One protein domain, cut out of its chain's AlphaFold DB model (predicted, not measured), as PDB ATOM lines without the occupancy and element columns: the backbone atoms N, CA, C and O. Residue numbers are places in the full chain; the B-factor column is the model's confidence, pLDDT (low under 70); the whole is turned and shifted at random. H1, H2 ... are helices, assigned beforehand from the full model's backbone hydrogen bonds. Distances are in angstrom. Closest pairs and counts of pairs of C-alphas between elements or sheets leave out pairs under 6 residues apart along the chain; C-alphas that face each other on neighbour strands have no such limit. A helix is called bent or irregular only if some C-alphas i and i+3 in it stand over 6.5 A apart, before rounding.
ATOM      1  N   LEU A 132     -38.671  17.203 -30.185       77.06
ATOM      2  CA  LEU A 132     -40.131  17.163 -30.132       77.06
ATOM      3  C   LEU A 132     -40.650  15.897 -29.432       77.06
ATOM      4  O   LEU A 132     -41.483  15.985 -28.525       77.06
ATOM      5  N   ASP A 133     -40.114  14.731 -29.785       79.19
ATOM      6  CA  ASP A 133     -40.473  13.457 -29.156       79.19
ATOM      7  C   ASP A 133     -39.972  13.391 -27.708       79.19
ATOM      8  O   ASP A 133     -40.691  12.957 -26.804       79.19
ATOM      9  N   PHE A 134     -38.768  13.906 -27.447       81.31
ATOM     10  CA  PHE A 134     -38.210  13.960 -26.096       81.31
ATOM     11  C   PHE A 134     -39.089  14.782 -25.140       81.31
ATOM     12  O   PHE A 134     -39.387  14.332 -24.027       81.31
ATOM     13  N   PHE A 135     -39.535  15.965 -25.577       80.12
ATOM     14  CA  PHE A 135     -40.373  16.858 -24.779       80.12
ATOM     15  C   PHE A 135     -41.812  16.363 -24.596       80.12
ATOM     16  O   PHE A 135     -42.432  16.674 -23.573       80.12
ATOM     17  N   SER A 136     -42.352  15.616 -25.562       80.25
ATOM     18  CA  SER A 136     -43.705  15.059 -25.480       80.25
ATOM     19  C   SER A 136     -43.767  13.782 -24.633       80.25
ATOM     20  O   SER A 136     -44.729  13.599 -23.887       80.25
ATOM     21  N   SER A 137     -42.732  12.936 -24.680       77.25
ATOM     22  CA  SER A 137     -42.716  11.637 -23.996       77.25
ATOM     23  C   SER A 137     -42.171  11.673 -22.562       77.25
ATOM     24  O   SER A 137     -42.416  10.728 -21.808       77.25
ATOM     25  N   THR A 138     -41.415  12.705 -22.165       71.44
ATOM     26  CA  THR A 138     -40.652  12.686 -20.902       71.44
ATOM     27  C   THR A 138     -41.135  13.735 -19.901       71.44
ATOM     28  O   THR A 138     -41.131  14.937 -20.169       71.44
ATOM     29  N   THR A 139     -41.477  13.301 -18.685       74.94
ATOM     30  CA  THR A 139     -41.735  14.210 -17.558       74.94
ATOM     31  C   THR A 139     -40.406  14.715 -16.990       74.94
ATOM     32  O   THR A 139     -39.674  13.979 -16.329       74.94
ATOM     33  N   ILE A 140     -40.068  15.972 -17.276       73.12
ATOM     34  CA  ILE A 140     -38.800  16.594 -16.876       73.12
ATOM     35  C   ILE A 140     -38.839  16.959 -15.387       73.12
ATOM     36  O   ILE A 140     -39.472  17.944 -15.019       73.12
ATOM     37  N   ASN A 141     -38.133  16.188 -14.554       72.25
ATOM     38  CA  ASN A 141     -37.996  16.439 -13.110       72.25
ATOM     39  C   ASN A 141     -36.545  16.730 -12.671       72.25
ATOM     40  O   ASN A 141     -36.316  17.130 -11.530       72.25
ATOM     41  N   SER A 142     -35.558  16.542 -13.551       75.19
ATOM     42  CA  SER A 142     -34.130  16.736 -13.268       75.19
ATOM     43  C   SER A 142     -33.364  17.208 -14.507       75.19
ATOM     44  O   SER A 142     -33.837  17.080 -15.639       75.19
ATOM     45  N   THR A 143     -32.163  17.753 -14.295       78.19
ATOM     46  CA  THR A 143     -31.249  18.122 -15.379       78.19
ATOM     47  C   THR A 143     -30.647  16.863 -16.006       78.19
ATOM     48  O   THR A 143     -30.054  16.024 -15.329       78.19
ATOM     49  N   SER A 144     -30.798  16.718 -17.322       76.44
ATOM     50  CA  SER A 144     -30.168  15.652 -18.107       76.44
ATOM     51  C   SER A 144     -29.444  16.247 -19.309       76.44
ATOM     52  O   SER A 144     -29.783  17.338 -19.765       76.44
ATOM     53  N   TYR A 145     -28.448  15.535 -19.842       74.81
ATOM     54  CA  TYR A 145     -27.734  15.979 -21.044       74.81
ATOM     55  C   TYR A 145     -28.686  16.165 -22.240       74.81
ATOM     56  O   TYR A 145     -28.602  17.169 -22.936       74.81
ATOM     57  N   PHE A 146     -29.643  15.247 -22.421       77.12
ATOM     58  CA  PHE A 146     -30.653  15.338 -23.480       77.12
ATOM     59  C   PHE A 146     -31.560  16.560 -23.315       77.12
ATOM     60  O   PHE A 146     -31.826  17.260 -24.288       77.12
ATOM     61  N   LEU A 147     -31.964  16.872 -22.077       82.25
ATOM     62  CA  LEU A 147     -32.709  18.095 -21.784       82.25
ATOM     63  C   LEU A 147     -31.887  19.340 -22.133       82.25
ATOM     64  O   LEU A 147     -32.407  20.241 -22.781       82.25
ATOM     65  N   HIS A 148     -30.615  19.383 -21.733       80.94
ATOM     66  CA  HIS A 148     -29.729  20.506 -22.032       80.94
ATOM     67  C   HIS A 148     -29.581  20.732 -23.543       80.94
ATOM     68  O   HIS A 148     -29.768  21.851 -24.016       80.94
ATOM     69  N   GLU A 149     -29.298  19.674 -24.305       79.44
ATOM     70  CA  GLU A 149     -29.089  19.760 -25.753       79.44
ATOM     71  C   GLU A 149     -30.379  20.163 -26.490       79.44
ATOM     72  O   GLU A 149     -30.358  21.039 -27.354       79.44
ATOM     73  N   CYS A 150     -31.530  19.617 -26.083       81.94
ATOM     74  CA  CYS A 150     -32.819  19.996 -26.657       81.94
ATOM     75  C   CYS A 150     -33.264  21.413 -26.290       81.94
ATOM     76  O   CYS A 150     -33.774  22.130 -27.148       81.94
ATOM     77  N   CYS A 151     -33.019  21.865 -25.058       82.00
ATOM     78  CA  CYS A 151     -33.255  23.255 -24.673       82.00
ATOM     79  C   CYS A 151     -32.345  24.217 -25.446       82.00
ATOM     80  O   CYS A 151     -32.801  25.270 -25.887       82.00
ATOM     81  N   LYS A 152     -31.081  23.846 -25.682       81.06
ATOM     82  CA  LYS A 152     -30.145  24.635 -26.493       81.06
ATOM     83  C   LYS A 152     -30.614  24.757 -27.949       81.06
ATOM     84  O   LYS A 152     -30.607  25.865 -28.481       81.06
ATOM     85  N   ASN A 153     -31.087  23.663 -28.554       78.88
ATOM     86  CA  ASN A 153     -31.695  23.668 -29.895       78.88
ATOM     87  C   ASN A 153     -32.984  24.504 -29.968       78.88
ATOM     88  O   ASN A 153     -33.235  25.189 -30.962       78.88
ATOM     89  N   LEU A 154     -33.798  24.479 -28.909       79.50
ATOM     90  CA  LEU A 154     -35.006  25.298 -28.813       79.50
ATOM     91  C   LEU A 154     -34.656  26.796 -28.749       79.50
ATOM     92  O   LEU A 154     -35.232  27.603 -29.478       79.50
ATOM     93  N   PHE A 155     -33.670  27.169 -27.925       81.31
ATOM     94  CA  PHE A 155     -33.201  28.550 -27.805       81.31
ATOM     95  C   PHE A 155     -32.562  29.069 -29.103       81.31
ATOM     96  O   PHE A 155     -32.871  30.180 -29.531       81.31
ATOM     97  N   SER A 156     -31.714  28.282 -29.771       73.50
ATOM     98  CA  SER A 156     -31.086  28.706 -31.032       73.50
ATOM     99  C   SER A 156     -32.119  28.963 -32.134       73.50
ATOM    100  O   SER A 156     -32.018  29.954 -32.857       73.50
ATOM    101  N   SER A 157     -33.166  28.138 -32.203       69.00
ATOM    102  CA  SER A 157     -34.247  28.280 -33.183       69.00
ATOM    103  C   SER A 157     -35.071  29.555 -32.983       69.00
ATOM    104  O   SER A 157     -35.429  30.208 -33.962       69.00
ATOM    105  N   PHE A 158     -35.303  29.955 -31.727       66.50
ATOM    106  CA  PHE A 158     -35.988  31.207 -31.375       66.50
ATOM    107  C   PHE A 158     -35.135  32.461 -31.643       66.50
ATOM    108  O   PHE A 158     -35.670  33.550 -31.834       66.50
ATOM    109  N   SER A 159     -33.804  32.323 -31.647       59.66
ATOM    110  CA  SER A 159     -32.869  33.417 -31.931       59.66
ATOM    111  C   SER A 159     -32.695  33.703 -33.426       59.66
ATOM    112  O   SER A 159     -32.379  34.840 -33.774       59.66
ATOM    113  N   LEU A 160     -32.810  32.687 -34.288       54.53
ATOM    114  CA  LEU A 160     -32.394  32.750 -35.699       54.53
ATOM    115  C   LEU A 160     -33.531  32.536 -36.713       54.53
ATOM    116  O   LEU A 160     -33.254  32.545 -37.907       54.53
ATOM    117  N   GLY A 161     -34.787  32.373 -36.276       52.03
ATOM    118  CA  GLY A 161     -35.909  32.105 -37.191       52.03
ATOM    119  C   GLY A 161     -35.777  30.731 -37.858       52.03
ATOM    120  O   GLY A 161     -35.776  30.612 -39.079       52.03
ATOM    121  N   GLY A 162     -35.540  29.695 -37.046       51.66
ATOM    122  CA  GLY A 162     -35.351  28.316 -37.503       51.66
ATOM    123  C   GLY A 162     -36.643  27.488 -37.543       51.66
ATOM    124  O   GLY A 162     -37.722  27.962 -37.199       51.66
ATOM    125  N   THR A 163     -36.500  26.205 -37.896       49.62
ATOM    126  CA  THR A 163     -37.523  25.163 -38.174       49.62
ATOM    127  C   THR A 163     -38.724  25.038 -37.217       49.62
ATOM    128  O   THR A 163     -39.700  24.371 -37.558       49.62
ATOM    129  N   TRP A 164     -38.701  25.695 -36.059       50.06
ATOM    130  CA  TRP A 164     -39.793  25.738 -35.084       50.06
ATOM    131  C   TRP A 164     -40.867  26.795 -35.394       50.06
ATOM    132  O   TRP A 164     -41.907  26.777 -34.744       50.06
ATOM    133  N   GLU A 165     -40.678  27.664 -36.397       46.00
ATOM    134  CA  GLU A 165     -41.718  28.609 -36.861       46.00
ATOM    135  C   GLU A 165     -42.974  27.912 -37.411       46.00
ATOM    136  O   GLU A 165     -44.072  28.463 -37.337       46.00
ATOM    137  N   ASN A 166     -42.842  26.681 -37.919       47.97
ATOM    138  CA  ASN A 166     -43.956  25.936 -38.515       47.97
ATOM    139  C   ASN A 166     -44.731  25.060 -37.512       47.97
ATOM    140  O   ASN A 166     -45.776  24.514 -37.865       47.97
ATOM    141  N   LEU A 167     -44.259  24.930 -36.265       51.78
ATOM    142  CA  LEU A 167     -45.061  24.377 -35.173       51.78
ATOM    143  C   LEU A 167     -45.727  25.537 -34.433       51.78
ATOM    144  O   LEU A 167     -45.046  26.381 -33.864       51.78
ATOM    145  N   HIS A 168     -47.065  25.557 -34.441       49.56
ATOM    146  CA  HIS A 168     -47.911  26.527 -33.738       49.56
ATOM    147  C   HIS A 168     -47.266  27.031 -32.435       49.56
ATOM    148  O   HIS A 168     -47.034  26.241 -31.520       49.56
ATOM    149  N   ALA A 169     -47.057  28.347 -32.326       52.66
ATOM    150  CA  ALA A 169     -46.457  29.019 -31.165       52.66
ATOM    151  C   ALA A 169     -47.043  28.586 -29.796       52.66
ATOM    152  O   ALA A 169     -46.351  28.602 -28.784       52.66
ATOM    153  N   ASN A 170     -48.291  28.105 -29.765       55.59
ATOM    154  CA  ASN A 170     -48.947  27.591 -28.559       55.59
ATOM    155  C   ASN A 170     -48.381  26.254 -28.032       55.59
ATOM    156  O   ASN A 170     -48.545  25.958 -26.851       55.59
ATOM    157  N   ALA A 171     -47.740  25.435 -28.871       62.09
ATOM    158  CA  ALA A 171     -47.201  24.129 -28.477       62.09
ATOM    159  C   ALA A 171     -45.763  24.214 -27.935       62.09
ATOM    160  O   ALA A 171     -45.356  23.384 -27.126       62.09
ATOM    161  N   THR A 172     -44.997  25.226 -28.347       68.56
ATOM    162  CA  THR A 172     -43.572  25.387 -28.011       68.56
ATOM    163  C   THR A 172     -43.344  26.183 -26.722       68.56
ATOM    164  O   THR A 172     -42.359  25.957 -26.017       68.56
ATOM    165  N   GLN A 173     -44.294  27.044 -26.350       74.44
ATOM    166  CA  GLN A 173     -44.294  27.836 -25.116       74.44
ATOM    167  C   GLN A 173     -44.111  27.025 -23.809       74.44
ATOM    168  O   GLN A 173     -43.269  27.411 -22.993       74.44
ATOM    169  N   PRO A 174     -44.808  25.889 -23.573       78.00
ATOM    170  CA  PRO A 174     -44.614  25.102 -22.351       78.00
ATOM    171  C   PRO A 174     -43.231  24.438 -22.278       78.00
ATOM    172  O   PRO A 174     -42.699  24.244 -21.183       78.00
ATOM    173  N   TYR A 175     -42.629  24.092 -23.420       79.31
ATOM    174  CA  TYR A 175     -41.272  23.541 -23.468       79.31
ATOM    175  C   TYR A 175     -40.230  24.622 -23.183       79.31
ATOM    176  O   TYR A 175     -39.316  24.390 -22.391       79.31
ATOM    177  N   LEU A 176     -40.427  25.826 -23.731       80.25
ATOM    178  CA  LEU A 176     -39.589  26.988 -23.446       80.25
ATOM    179  C   LEU A 176     -39.596  27.313 -21.948       80.25
ATOM    180  O   LEU A 176     -38.536  27.416 -21.340       80.25
ATOM    181  N   GLN A 177     -40.777  27.376 -21.323       82.25
ATOM    182  CA  GLN A 177     -40.903  27.663 -19.893       82.25
ATOM    183  C   GLN A 177     -40.222  26.595 -19.019       82.25
ATOM    184  O   GLN A 177     -39.535  26.928 -18.055       82.25
ATOM    185  N   LYS A 178     -40.340  25.308 -19.381       81.75
ATOM    186  CA  LYS A 178     -39.616  24.217 -18.702       81.75
ATOM    187  C   LYS A 178     -38.101  24.362 -18.838       81.75
ATOM    188  O   LYS A 178     -37.396  24.210 -17.846       81.75
ATOM    189  N   CYS A 179     -37.596  24.682 -20.027       84.75
ATOM    190  CA  CYS A 179     -36.170  24.918 -20.248       84.75
ATOM    191  C   CYS A 179     -35.654  26.124 -19.456       84.75
ATOM    192  O   CYS A 179     -34.600  26.030 -18.834       84.75
ATOM    193  N   CYS A 180     -36.423  27.213 -19.410       85.00
ATOM    194  CA  CYS A 180     -36.090  28.429 -18.669       85.00
ATOM    195  C   CYS A 180     -36.091  28.245 -17.142       85.00
ATOM    196  O   CYS A 180     -35.413  28.993 -16.442       85.00
ATOM    197  N   ASN A 181     -36.798  27.237 -16.612       85.44
ATOM    198  CA  ASN A 181     -36.721  26.883 -15.190       85.44
ATOM    199  C   ASN A 181     -35.384  26.228 -14.809       85.44
ATOM    200  O   ASN A 181     -34.963  26.340 -13.660       85.44
ATOM    201  N   TYR A 182     -34.731  25.525 -15.742       82.12
ATOM    202  CA  TYR A 182     -33.483  24.795 -15.482       82.12
ATOM    203  C   TYR A 182     -32.236  25.491 -16.038       82.12
ATOM    204  O   TYR A 182     -31.151  25.326 -15.479       82.12
ATOM    205  N   TYR A 183     -32.366  26.260 -17.121       82.12
ATOM    206  CA  TYR A 183     -31.257  26.893 -17.828       82.12
ATOM    207  C   TYR A 183     -31.551  28.369 -18.095       82.12
ATOM    208  O   TYR A 183     -32.637  28.730 -18.542       82.12
ATOM    209  N   ASN A 184     -30.562  29.226 -17.845       78.62
ATOM    210  CA  ASN A 184     -30.696  30.666 -18.031       78.62
ATOM    211  C   ASN A 184     -30.329  31.055 -19.473       78.62
ATOM    212  O   ASN A 184     -29.254  30.700 -19.955       78.62
ATOM    213  N   SER A 185     -31.212  31.778 -20.161       76.56
ATOM    214  CA  SER A 185     -31.022  32.236 -21.542       76.56
ATOM    215  C   SER A 185     -31.665  33.608 -21.726       76.56
ATOM    216  O   SER A 185     -32.702  33.898 -21.133       76.56
ATOM    217  N   SER A 186     -31.087  34.458 -22.580       74.44
ATOM    218  CA  SER A 186     -31.623  35.798 -22.878       74.44
ATOM    219  C   SER A 186     -33.038  35.761 -23.469       74.44
ATOM    220  O   SER A 186     -33.799  36.713 -23.315       74.44
ATOM    221  N   ILE A 187     -33.416  34.643 -24.094       73.00
ATOM    222  CA  ILE A 187     -34.756  34.404 -24.647       73.00
ATOM    223  C   ILE A 187     -35.791  34.201 -23.534       73.00
ATOM    224  O   ILE A 187     -36.934  34.611 -23.692       73.00
ATOM    225  N   CYS A 188     -35.387  33.661 -22.381       74.06
ATOM    226  CA  CYS A 188     -36.259  33.462 -21.219       74.06
ATOM    227  C   CYS A 188     -36.698  34.772 -20.544       74.06
ATOM    228  O   CYS A 188     -37.555  34.750 -19.667       74.06
ATOM    229  N   LEU A 189     -36.090  35.901 -20.924       65.31
ATOM    230  CA  LEU A 189     -36.388  37.238 -20.403       65.31
ATOM    231  C   LEU A 189     -37.273  38.065 -21.351       65.31
ATOM    232  O   LEU A 189     -37.626  39.193 -21.006       65.31
ATOM    233  N   ARG A 190     -37.616  37.548 -22.543       58.78
ATOM    234  CA  ARG A 190     -38.592  38.194 -23.432       58.78
ATOM    235  C   ARG A 190     -40.013  37.763 -23.028       58.78
ATOM    236  O   ARG A 190     -40.232  36.558 -22.922       58.78
TER     237      ARG A 190
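This is residues 132 to 190 of the 191 residues of the protein "sodium/nucleoside cotransporter 1-like isoform X1" of Notechis scutatus (mainland tiger snake) (UniProt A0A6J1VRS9). What shape do these atoms make? Two longer helices make the core, the later part of H4 crossing H2 steeply; H1 lies near both, H3 by the later part of H2, and residues 166 to 171 stick out. What is it built of? The printed part has 59 residues with five named helices, H1 to H5 in chain order, and no named strand: all helix, compact, radius of gyration of the C-alphas 10.8 A, spans 28 by 23 by 17 A.

Where does the first helix stand? H1, residues 132 to 137, is near H2, residues 145 to 160. It is close but not clearly touching H4, residues 169 to 182, the closest C-alphas, of Phe 135 and Tyr 175, being 6.9 A apart. What touches the hub, H2? H4, with residues 176 to 179 alone, touches it at a steep tilt of 53 degrees, opposite ways; the closest C-alphas, of Cys 151 and Cys 179, are 5.6 A apart. H3, residues 163 to 166, touches residues 154 to 158 of H2 only at the corner, closest C-alphas Ser 157 and Trp 164, 6.4 A. H5, residues 186 to 189, only just touches residues 155 to 159 of H2, with 3 pairs of C-alphas within 8 A, closest Phe 155 and Ile 187, 6.8 A. Which backbones are complete? Every O i to N i+4 pair is within hydrogen-bond range in H1 and H2, and 6 of 10 in H4; H3 and H5 are too short for such a pair.

Where are the anchors? H1 begins at C-alpha 132 (-40.131, 17.163, -30.132) and H5 ends at C-alpha 189 (-36.388, 37.238, -20.403). How long are the helices? From first to last C-alpha H1 is 8.7 A, H2 22.8 A, H3 6.5 A, H4 20.8 A and H5 5.6 A. H4 is only just irregular, with C-alphas 171 and 174 6.7 A apart.

Is it continuous? The printed part has no cut, and no link is long. Where is confidence low? Residues 157 to 172 and 189 to 190 are under 70.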